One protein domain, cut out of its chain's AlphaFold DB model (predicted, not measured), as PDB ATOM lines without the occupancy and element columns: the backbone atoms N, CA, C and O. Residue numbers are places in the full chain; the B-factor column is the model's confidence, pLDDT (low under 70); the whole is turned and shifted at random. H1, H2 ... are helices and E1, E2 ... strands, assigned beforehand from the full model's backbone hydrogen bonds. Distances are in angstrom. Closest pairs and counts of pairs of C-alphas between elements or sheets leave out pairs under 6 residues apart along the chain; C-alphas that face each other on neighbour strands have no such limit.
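This is residues 3 to 81 of the 81 residues of an uncharacterized protein of Pseudomonas sp. RIT 412 (UniProt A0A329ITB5). A strongly twisted sheet of four antiparallel strands curls round one helix, H1, which packs on one face of the sheet. The strands E2, E3 and E4 make a long wall, short E1 is at one edge beside E2, and the stretch before E1 loops back so that residues 3 to 4 pair with residues 15 to 16 of E1, antiparallel. The printed part has 79 residues with four named strands and then one named helix, in the order E1 E2 E3 E4 H1; the sheet's order is E1 - E2 - E3 - E4. The class is mixed, helices and strands, and the whole is compact, with a radius of gyration of the C-alphas of 12.7 A and spans of 39 by 31 by 19 A.

The sheet is a meander, each strand the antiparallel neighbour of the one before: E1, residues 14 to 17, E2, residues 20 to 29, E3, residues 34 to 43, and E4, residues 50 to 60. E2 and E3, the inner strands, form a hairpin at 157 degrees between their directions, with N 25 and O 39 2.9 A apart and N 39 and O 25 2.8 A apart, within hydrogen-bond range. E3 and E4 form a hairpin at 161 degrees, with N 38 and O 56 2.8 A apart. E1 and E2 form a hairpin at 133 degrees, with N 15 and O 22 2.8 A apart. The edge strands E1 and E4 are apart, and E1 and E3 are apart. E4 bends by 62 degrees at residue 53. H1, residues 63 to 80, is on the sheet, which curls round it. Its closest C-alphas to E3 are those of Val 38 and Ala 70, 6.6 A apart; to E4, those of Trp 60 and Ala 66, 5.6 A; to E2, those of Phe 24 and Leu 67, 7.2 A. In H1 every O i to N i+4 pair is within hydrogen-bond range.

E2 measures 28.8 A from first to last C-alpha, E3 27.2 A, E4 24.9 A and E1 10.2 A. E1 begins at C-alpha 14, (32.992, -29.854, 187.738). E4 ends at C-alpha 60, (48.446, -23.872, 198.801). H1 measures 25.7 A and ends at C-alpha 80, (26.062, -11.888, 196.631).

The C-alphas of Gln 31 and Asn 46 are the two farthest apart, 39.2 A. The printed part has no cut. The links E1 to E2, E2 to E3 and E4 to H1 are tight, and E3 to E4 is short. The mean pLDDT of the printed part is 89.2; residues 47 and 81 are under 70.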
ATOM      1  N   VAL A   3      28.323 -29.762 195.126       95.44
ATOM      2  CA  VAL A   3      28.116 -31.184 194.850       95.44
ATOM      3  C   VAL A   3      28.949 -31.533 193.620       95.44
ATOM      4  O   VAL A   3      28.785 -30.849 192.605       95.44
ATOM      5  N   PRO A   4      29.862 -32.516 193.685       94.00
ATOM      6  CA  PRO A   4      30.614 -32.940 192.509       94.00
ATOM      7  C   PRO A   4      29.655 -33.465 191.439       94.00
ATOM      8  O   PRO A   4      28.642 -34.091 191.754       94.00
ATOM      9  N   LEU A   5      29.955 -33.164 190.179       90.69
ATOM     10  CA  LEU A   5      29.231 -33.723 189.046       90.69
ATOM     11  C   LEU A   5      29.983 -34.948 188.545       90.69
ATOM     12  O   LEU A   5      31.186 -34.890 188.300       90.69
ATOM     13  N   GLU A   6      29.252 -36.042 188.391       88.38
ATOM     14  CA  GLU A   6      29.754 -37.295 187.846       88.38
ATOM     15  C   GLU A   6      29.064 -37.555 186.508       88.38
ATOM     16  O   GLU A   6      27.887 -37.238 186.340       88.38
ATOM     17  N   GLY A   7      29.798 -38.122 185.556       84.62
ATOM     18  CA  GLY A   7      29.280 -38.448 184.231       84.62
ATOM     19  C   GLY A   7      30.291 -38.141 183.125       84.62
ATOM     20  O   GLY A   7      31.165 -37.292 183.309       84.62
ATOM     21  N   PRO A   8      30.212 -38.836 181.980       83.00
ATOM     22  CA  PRO A   8      31.117 -38.624 180.849       83.00
ATOM     23  C   PRO A   8      31.006 -37.224 180.224       83.00
ATOM     24  O   PRO A   8      31.933 -36.783 179.549       83.00
ATOM     25  N   GLU A   9      29.893 -36.526 180.430       83.38
ATOM     26  CA  GLU A   9      29.644 -35.179 179.918       83.38
ATOM     27  C   GLU A   9      30.261 -34.064 180.778       83.38
ATOM     28  O   GLU A   9      30.349 -32.921 180.324       83.38
ATOM     29  N   TYR A  10      30.707 -34.378 182.001       83.19
ATOM     30  CA  TYR A  10      31.280 -33.407 182.928       83.19
ATOM     31  C   TYR A  10      32.780 -33.652 183.130       83.19
ATOM     32  O   TYR A  10      33.190 -34.755 183.498       83.19
ATOM     33  N   PRO A  11      33.631 -32.623 182.971       85.50
ATOM     34  CA  PRO A  11      35.015 -32.695 183.428       85.50
ATOM     35  C   PRO A  11      35.096 -33.062 184.918       85.50
ATOM     36  O   PRO A  11      34.278 -32.603 185.714       85.50
ATOM     37  N   THR A  12      36.123 -33.815 185.319       83.88
ATOM     38  CA  THR A  12      36.304 -34.361 186.686       83.88
ATOM     39  C   THR A  12      36.426 -33.316 187.801       83.88
ATOM     40  O   THR A  12      36.403 -33.648 188.982       83.88
ATOM     41  N   ASN A  13      36.562 -32.044 187.446       90.62
ATOM     42  CA  ASN A  13      36.652 -30.901 188.344       90.62
ATOM     43  C   ASN A  13      35.407 -29.998 188.295       90.62
ATOM     44  O   ASN A  13      35.490 -28.816 188.646       90.62
ATOM     45  N   SER A  14      34.277 -30.546 187.844       93.12
ATOM     46  CA  SER A  14      32.992 -29.854 187.738       93.12
ATOM     47  C   SER A  14      32.129 -30.086 188.973       93.12
ATOM     48  O   SER A  14      32.046 -31.186 189.517       93.12
ATOM     49  N   PHE A  15      31.457 -29.030 189.405       95.00
ATOM     50  CA  PHE A  15      30.623 -29.002 190.593       95.00
ATOM     51  C   PHE A  15      29.343 -28.222 190.317       95.00
ATOM     52  O   PHE A  15      29.287 -27.317 189.483       95.00
ATOM     53  N   ARG A  16      28.312 -28.538 191.093       94.06
ATOM     54  CA  ARG A  16      27.057 -27.798 191.141       94.06
ATOM     55  C   ARG A  16      26.916 -27.071 192.471       94.06
ATOM     56  O   ARG A  16      27.165 -27.649 193.528       94.06
ATOM     57  N   TYR A  17      26.486 -25.814 192.417       93.56
ATOM     58  CA  TYR A  17      26.139 -24.993 193.576       93.56
ATOM     59  C   TYR A  17      24.759 -24.363 193.360       93.56
ATOM     60  O   TYR A  17      24.613 -23.398 192.608       93.56
ATOM     61  N   GLY A  18      23.732 -24.934 193.998       90.75
ATOM     62  CA  GLY A  18      22.339 -24.616 193.667       90.75
ATOM     63  C   GLY A  18      22.038 -24.994 192.213       90.75
ATOM     64  O   GLY A  18      22.293 -26.128 191.813       90.75
ATOM     65  N   GLU A  19      21.578 -24.024 191.424       88.44
ATOM     66  CA  GLU A  19      21.320 -24.170 189.981       88.44
ATOM     67  C   GLU A  19      22.535 -23.806 189.103       88.44
ATOM     68  O   GLU A  19      22.477 -23.904 187.880       88.44
ATOM     69  N   ARG A  20      23.652 -23.362 189.700       89.81
ATOM     70  CA  ARG A  20      24.843 -22.921 188.956       89.81
ATOM     71  C   ARG A  20      25.836 -24.073 188.791       89.81
ATOM     72  O   ARG A  20      26.157 -24.763 189.762       89.81
ATOM     73  N   LEU A  21      26.355 -24.244 187.575       92.38
ATOM     74  CA  LEU A  21      27.456 -25.163 187.273       92.38
ATOM     75  C   LEU A  21      28.780 -24.397 187.267       92.38
ATOM     76  O   LEU A  21      28.863 -23.304 186.700       92.38
ATOM     77  N   VAL A  22      29.800 -24.964 187.904       94.12
ATOM     78  CA  VAL A  22      31.127 -24.359 188.045       94.12
ATOM     79  C   VAL A  22      32.219 -25.415 187.928       94.12
ATOM     80  O   VAL A  22      32.033 -26.557 188.339       94.12
ATOM     81  N   ARG A  23      33.382 -25.022 187.427       94.69
ATOM     82  CA  ARG A  23      34.574 -25.853 187.326       94.69
ATOM     83  C   ARG A  23      35.757 -25.179 188.012       94.69
ATOM     84  O   ARG A  23      35.932 -23.966 187.904       94.69
ATOM     85  N   PHE A  24      36.576 -25.976 188.699       95.06
ATOM     86  CA  PHE A  24      37.775 -25.507 189.401       95.06
ATOM     87  C   PHE A  24      39.044 -26.093 188.781       95.06
ATOM     88  O   PHE A  24      39.310 -27.289 188.903       95.06
ATOM     89  N   THR A  25      39.855 -25.271 188.120       94.50
ATOM     90  CA  THR A  25      41.069 -25.730 187.426       94.50
ATOM     91  C   THR A  25      42.320 -25.259 188.159       94.50
ATOM     92  O   THR A  25      42.586 -24.062 188.248       94.50
ATOM     93  N   TYR A  26      43.106 -26.196 188.689       92.69
ATOM     94  CA  TYR A  26      44.326 -25.886 189.438       92.69
ATOM     95  C   TYR A  26      45.457 -25.429 188.515       92.69
ATOM     96  O   TYR A  26      45.751 -26.066 187.503       92.69
ATOM     97  N   ARG A  27      46.155 -24.373 188.924       90.44
ATOM     98  CA  ARG A  27      47.418 -23.921 188.344       90.44
ATOM     99  C   ARG A  27      48.538 -24.229 189.324       90.44
ATOM    100  O   ARG A  27      48.593 -23.652 190.408       90.44
ATOM    101  N   VAL A  28      49.403 -25.164 188.950       86.88
ATOM    102  CA  VAL A  28      50.575 -25.539 189.748       86.88
ATOM    103  C   VAL A  28      51.710 -24.579 189.421       86.88
ATOM    104  O   VAL A  28      52.007 -24.353 188.247       86.88
ATOM    105  N   ASP A  29      52.329 -24.015 190.453       79.06
ATOM    106  CA  ASP A  29      53.580 -23.287 190.297       79.06
ATOM    107  C   ASP A  29      54.723 -24.307 190.234       79.06
ATOM    108  O   ASP A  29      54.993 -25.046 191.185       79.06
ATOM    109  N   THR A  30      55.373 -24.383 189.076       74.06
ATOM    110  CA  THR A  30      56.418 -25.373 188.798       74.06
ATOM    111  C   THR A  30      57.677 -25.159 189.633       74.06
ATOM    112  O   THR A  30      58.460 -26.096 189.773       74.06
ATOM    113  N   GLN A  31      57.876 -23.970 190.213       79.50
ATOM    114  CA  GLN A  31      59.048 -23.681 191.044       79.50
ATOM    115  C   GLN A  31      58.882 -24.168 192.484       79.50
ATOM    116  O   GLN A  31      59.862 -24.537 193.125       79.50
ATOM    117  N   THR A  32      57.650 -24.186 192.996       75.88
ATOM    118  CA  THR A  32      57.361 -24.512 194.402       75.88
ATOM    119  C   THR A  32      56.631 -25.838 194.574       75.88
ATOM    120  O   THR A  32      56.451 -26.286 195.703       75.88
ATOM    121  N   SER A  33      56.213 -26.483 193.475       75.69
ATOM    122  CA  SER A  33      55.349 -27.678 193.489       75.69
ATOM    123  C   SER A  33      54.050 -27.490 194.287       75.69
ATOM    124  O   SER A  33      53.383 -28.459 194.641       75.69
ATOM    125  N   ALA A  34      53.674 -26.236 194.543       83.88
ATOM    126  CA  ALA A  34      52.464 -25.845 195.239       83.88
ATOM    127  C   ALA A  34      51.386 -25.428 194.234       83.88
ATOM    128  O   ALA A  34      51.660 -25.114 193.068       83.88
ATOM    129  N   VAL A  35      50.131 -25.397 194.676       88.19
ATOM    130  CA  VAL A  35      49.069 -24.799 193.867       88.19
ATOM    131  C   VAL A  35      49.199 -23.280 193.982       88.19
ATOM    132  O   VAL A  35      48.973 -22.720 195.052       88.19
ATOM    133  N   GLY A  36      49.568 -22.635 192.872       86.75
ATOM    134  CA  GLY A  36      49.741 -21.184 192.743       86.75
ATOM    135  C   GLY A  36      48.443 -20.436 192.405       86.75
ATOM    136  O   GLY A  36      48.336 -19.212 192.544       86.75
ATOM    137  N   GLY A  37      47.433 -21.165 191.923       92.62
ATOM    138  CA  GLY A  37      46.148 -20.591 191.550       92.62
ATOM    139  C   GLY A  37      45.056 -21.627 191.298       92.62
ATOM    140  O   GLY A  37      45.338 -22.794 191.035       92.62
ATOM    141  N   VAL A  38      43.805 -21.183 191.341       95.12
ATOM    142  CA  VAL A  38      42.635 -21.943 190.900       95.12
ATOM    143  C   VAL A  38      41.799 -21.045 190.000       95.12
ATOM    144  O   VAL A  38      41.320 -19.994 190.431       95.12
ATOM    145  N   ASP A  39      41.636 -21.449 188.746       95.38
ATOM    146  CA  ASP A  39      40.665 -20.836 187.847       95.38
ATOM    147  C   ASP A  39      39.269 -21.342 188.190       95.38
ATOM    148  O   ASP A  39      39.064 -22.535 188.426       95.38
ATOM    149  N   ILE A  40      38.325 -20.415 188.214       95.62
ATOM    150  CA  ILE A  40      36.931 -20.647 188.547       95.62
ATOM    151  C   ILE A  40      36.138 -20.280 187.301       95.62
ATOM    152  O   ILE A  40      35.986 -19.098 186.977       95.62
ATOM    153  N   ASP A  41      35.666 -21.299 186.594       94.25
ATOM    154  CA  ASP A  41      34.893 -21.145 185.365       94.25
ATOM    155  C   ASP A  41      33.428 -21.500 185.660       94.25
ATOM    156  O   ASP A  41      33.159 -22.536 186.262       94.25
ATOM    157  N   ALA A  42      32.472 -20.653 185.284       91.00
ATOM    158  CA  ALA A  42      31.043 -20.898 185.475       91.00
ATOM    159  C   ALA A  42      30.340 -21.050 184.124       91.00
ATOM    160  O   ALA A  42      30.707 -20.395 183.148       91.00
ATOM    161  N   LYS A  43      29.312 -21.899 184.060       86.31
ATOM    162  CA  LYS A  43      28.514 -22.044 182.836       86.31
ATOM    163  C   LYS A  43      27.723 -20.762 182.565       86.31
ATOM    164  O   LYS A  43      27.101 -20.215 183.478       86.31
ATOM    165  N   LEU A  44      27.728 -20.311 181.312       76.19
ATOM    166  CA  LEU A  44      26.940 -19.157 180.881       76.19
ATOM    167  C   LEU A  44      25.434 -19.441 181.005       76.19
ATOM    168  O   LEU A  44      24.987 -20.579 180.855       76.19
ATOM    169  N   GLN A  45      24.631 -18.398 181.250       70.69
ATOM    170  CA  GLN A  45      23.173 -18.531 181.423       70.69
ATOM    171  C   GLN A  45      22.454 -19.051 180.171       70.69
ATOM    172  O   GLN A  45      21.434 -19.722 180.287       70.69
ATOM    173  N   ASN A  46      22.995 -18.778 178.980       74.94
ATOM    174  CA  ASN A  46      22.495 -19.322 177.714       74.94
ATOM    175  C   ASN A  46      22.859 -20.807 177.513       74.94
ATOM    176  O   ASN A  46      22.427 -21.424 176.547       74.94
ATOM    177  N   GLY A  47      23.660 -21.380 178.412       67.12
ATOM    178  CA  GLY A  47      24.090 -22.768 178.383       67.12
ATOM    179  C   GLY A  47      25.196 -23.089 177.372       67.12
ATOM    180  O   GLY A  47      25.686 -24.221 177.382       67.12
ATOM    181  N   GLU A  48      25.621 -22.124 176.554       72.88
ATOM    182  CA  GLU A  48      26.597 -22.304 175.476       72.88
ATOM    183  C   GLU A  48      28.010 -21.935 175.933       72.88
ATOM    184  O   GLU A  48      28.591 -20.929 175.534       72.88
ATOM    185  N   GLY A  49      28.570 -22.787 176.791       79.38
ATOM    186  CA  GLY A  49      29.972 -22.715 177.192       79.38
ATOM    187  C   GLY A  49      30.201 -22.263 178.630       79.38
ATOM    188  O   GLY A  49      29.282 -22.130 179.442       79.38
ATOM    189  N   GLU A  50      31.478 -22.085 178.944       86.44
ATOM    190  CA  GLU A  50      31.973 -21.710 180.263       86.44
ATOM    191  C   GLU A  50      32.721 -20.382 180.152       86.44
ATOM    192  O   GLU A  50      33.532 -20.190 179.245       86.44
ATOM    193  N   GLU A  51      32.474 -19.481 181.095       90.06
ATOM    194  CA  GLU A  51      33.222 -18.241 181.242       90.06
ATOM    195  C   GLU A  51      34.035 -18.287 182.530       90.06
ATOM    196  O   GLU A  51      33.543 -18.667 183.596       90.06
ATOM    197  N   ARG A  52      35.295 -17.858 182.446       93.00
ATOM    198  CA  ARG A  52      36.110 -17.662 183.637       93.00
ATOM    199  C   ARG A  52      35.610 -16.453 184.410       93.00
ATOM    200  O   ARG A  52      35.813 -15.322 183.983       93.00
ATOM    201  N   ILE A  53      35.061 -16.692 185.595       93.81
ATOM    202  CA  ILE A  53      34.597 -15.618 186.477       93.81
ATOM    203  C   ILE A  53      35.715 -15.092 187.376       93.81
ATOM    204  O   ILE A  53      35.672 -13.937 187.800       93.81
ATOM    205  N   TYR A  54      36.722 -15.921 187.687       95.31
ATOM    206  CA  TYR A  54      37.844 -15.508 188.528       95.31
ATOM    207  C   TYR A  54      39.041 -16.461 188.454       95.31
ATOM    208  O   TYR A  54      38.890 -17.648 188.177       95.31
ATOM    209  N   THR A  55      40.228 -15.951 188.785       95.62
ATOM    210  CA  THR A  55      41.405 -16.767 189.118       95.62
ATOM    211  C   THR A  55      41.822 -16.432 190.542       95.62
ATOM    212  O   THR A  55      42.383 -15.364 190.797       95.62
ATOM    213  N   LEU A  56      41.571 -17.348 191.474       95.69
ATOM    214  CA  LEU A  56      42.023 -17.203 192.851       95.69
ATOM    215  C   LEU A  56      43.506 -17.562 192.915       95.69
ATOM    216  O   LEU A  56      43.878 -18.682 192.585       95.69
ATOM    217  N   ARG A  57      44.357 -16.624 193.330       93.94
ATOM    218  CA  ARG A  57      45.794 -16.870 193.526       93.94
ATOM    219  C   ARG A  57      46.087 -17.156 194.992       93.94
ATOM    220  O   ARG A  57      45.501 -16.528 195.871       93.94
ATOM    221  N   GLY A  58      47.009 -18.073 195.240       89.19
ATOM    222  CA  GLY A  58      47.419 -18.482 196.577       89.19
ATOM    223  C   GLY A  58      48.646 -19.376 196.507       89.19
ATOM    224  O   GLY A  58      49.083 -19.726 195.420       89.19
ATOM    225  N   ASN A  59      49.216 -19.715 197.658       90.06
ATOM    226  CA  ASN A  59      50.289 -20.700 197.752       90.06
ATOM    227  C   ASN A  59      49.790 -21.837 198.640       90.06
ATOM    228  O   ASN A  59      49.981 -21.800 199.856       90.06
ATOM    229  N   TRP A  60      49.051 -22.776 198.047       93.81
ATOM    230  CA  TRP A  60      48.446 -23.872 198.801       93.81
ATOM    231  C   TRP A  60      49.310 -25.133 198.727       93.81
ATOM    232  O   TRP A  60      49.704 -25.539 197.627       93.81
ATOM    233  N   PRO A  61      49.557 -25.793 199.870       89.25
ATOM    234  CA  PRO A  61      50.364 -27.007 199.937       89.25
ATOM    235  C   PRO A  61      49.661 -28.235 199.337       89.25
ATOM    236  O   PRO A  61      50.324 -29.225 199.040       89.25
ATOM    237  N   SER A  62      48.337 -28.195 199.144       91.38
ATOM    238  CA  SER A  62      47.547 -29.308 198.608       91.38
ATOM    239  C   SER A  62      46.424 -28.841 197.675       91.38
ATOM    240  O   SER A  62      45.995 -27.681 197.702       91.38
ATOM    241  N   LYS A  63      45.926 -29.763 196.835       91.56
ATOM    242  CA  LYS A  63      44.768 -29.501 195.963       91.56
ATOM    243  C   LYS A  63      43.492 -29.340 196.782       91.56
ATOM    244  O   LYS A  63      42.652 -28.523 196.428       91.56
ATOM    245  N   GLU A  64      43.365 -30.073 197.880       93.38
ATOM    246  CA  GLU A  64      42.228 -30.032 198.793       93.38
ATOM    247  C   GLU A  64      42.081 -28.648 199.436       93.38
ATOM    248  O   GLU A  64      40.986 -28.084 199.453       93.38
ATOM    249  N   GLU A  65      43.185 -28.054 199.901       94.06
ATOM    250  CA  GLU A  65      43.176 -26.699 200.462       94.06
ATOM    251  C   GLU A  65      42.849 -25.641 199.409       94.06
ATOM    252  O   GLU A  65      42.019 -24.758 199.650       94.06
ATOM    253  N   ALA A  66      43.449 -25.757 198.222       94.94
ATOM    254  CA  ALA A  66      43.160 -24.863 197.108       94.94
ATOM    255  C   ALA A  66      41.687 -24.951 196.675       94.94
ATOM    256  O   ALA A  66      41.040 -23.925 196.455       94.94
ATOM    257  N   LEU A  67      41.131 -26.167 196.609       95.19
ATOM    258  CA  LEU A  67      39.728 -26.404 196.277       95.19
ATOM    259  C   LEU A  67      38.810 -25.776 197.311       95.19
ATOM    260  O   LEU A  67      37.870 -25.076 196.943       95.19
ATOM    261  N   LYS A  68      39.092 -25.995 198.598       96.06
ATOM    262  CA  LYS A  68      38.297 -25.421 199.679       96.06
ATOM    263  C   LYS A  68      38.297 -23.893 199.596       96.06
ATOM    264  O   LYS A  68      37.234 -23.281 199.676       96.06
ATOM    265  N   ALA A  69      39.463 -23.277 199.392       96.19
ATOM    266  CA  ALA A  69      39.580 -21.827 199.258       96.19
ATOM    267  C   ALA A  69      38.791 -21.292 198.051       96.19
ATOM    268  O   ALA A  69      38.066 -20.300 198.170       96.19
ATOM    269  N   ALA A  70      38.886 -21.971 196.905       96.75
ATOM    270  CA  ALA A  70      38.142 -21.614 195.703       96.75
ATOM    271  C   ALA A  70      36.626 -21.766 195.898       96.75
ATOM    272  O   ALA A  70      35.873 -20.854 195.566       96.75
ATOM    273  N   GLN A  71      36.170 -22.864 196.503       96.62
ATOM    274  CA  GLN A  71      34.761 -23.093 196.825       96.62
ATOM    275  C   GLN A  71      34.218 -22.044 197.806       96.62
ATOM    276  O   GLN A  71      33.150 -21.478 197.566       96.62
ATOM    277  N   ASP A  72      34.956 -21.721 198.871       96.75
ATOM    278  CA  ASP A  72      34.565 -20.689 199.839       96.75
ATOM    279  C   ASP A  72      34.422 -19.311 199.167       96.75
ATOM    280  O   ASP A  72      33.487 -18.559 199.465       96.75
ATOM    281  N   TRP A  73      35.337 -18.968 198.252       96.25
ATOM    282  CA  TRP A  73      35.253 -17.738 197.464       96.25
ATOM    283  C   TRP A  73      34.033 -17.753 196.531       96.25
ATOM    284  O   TRP A  73      33.232 -16.816 196.557       96.25
ATOM    285  N   THR A  74      33.833 -18.837 195.774       95.94
ATOM    286  CA  THR A  74      32.727 -18.973 194.813       95.94
ATOM    287  C   THR A  74      31.369 -18.918 195.498       95.94
ATOM    288  O   THR A  74      30.470 -18.238 195.013       95.94
ATOM    289  N   ALA A  75      31.208 -19.570 196.654       95.69
ATOM    290  CA  ALA A  75      29.975 -19.498 197.434       95.69
ATOM    291  C   ALA A  75      29.649 -18.055 197.845       95.69
ATOM    292  O   ALA A  75      28.507 -17.616 197.719       95.69
ATOM    293  N   LYS A  76      30.652 -17.284 198.291       95.12
ATOM    294  CA  LYS A  76      30.471 -15.863 198.627       95.12
ATOM    295  C   LYS A  76      30.097 -15.033 197.401       95.12
ATOM    296  O   LYS A  76      29.243 -14.161 197.520       95.12
ATOM    297  N   TYR A  77      30.717 -15.292 196.253       93.50
ATOM    298  CA  TYR A  77      30.405 -14.607 194.999       93.50
ATOM    299  C   TYR A  77      28.967 -14.897 194.539       93.50
ATOM    300  O   TYR A  77      28.193 -13.974 194.287       93.50
ATOM    301  N   PHE A  78      28.565 -16.168 194.519       92.00
ATOM    302  CA  PHE A  78      27.224 -16.576 194.103       92.00
ATOM    303  C   PHE A  78      26.120 -16.148 195.067       92.00
ATOM    304  O   PHE A  78      25.042 -15.803 194.611       92.00
ATOM    305  N   ASN A  79      26.374 -16.107 196.375       90.88
ATOM    306  CA  ASN A  79      25.370 -15.644 197.340       90.88
ATOM    307  C   ASN A  79      25.195 -14.113 197.349       90.88
ATOM    308  O   ASN A  79      24.249 -13.617 197.954       90.88
ATOM    309  N   ARG A  80      26.123 -13.357 196.745       86.94
ATOM    310  CA  ARG A  80      26.062 -11.888 196.631       86.94
ATOM    311  C   ARG A  80      25.490 -11.398 195.297       86.94
ATOM    312  O   ARG A  80      25.257 -10.198 195.182       86.94
ATOM    313  N   SER A  81      25.343 -12.287 194.311       69.62
ATOM    314  CA  SER A  81      24.912 -11.990 192.935       69.62
ATOM    315  C   SER A  81      23.514 -12.513 192.665       69.62
ATOM    316  O   SER A  81      22.679 -11.695 192.237       69.62
TER     317      SER A  81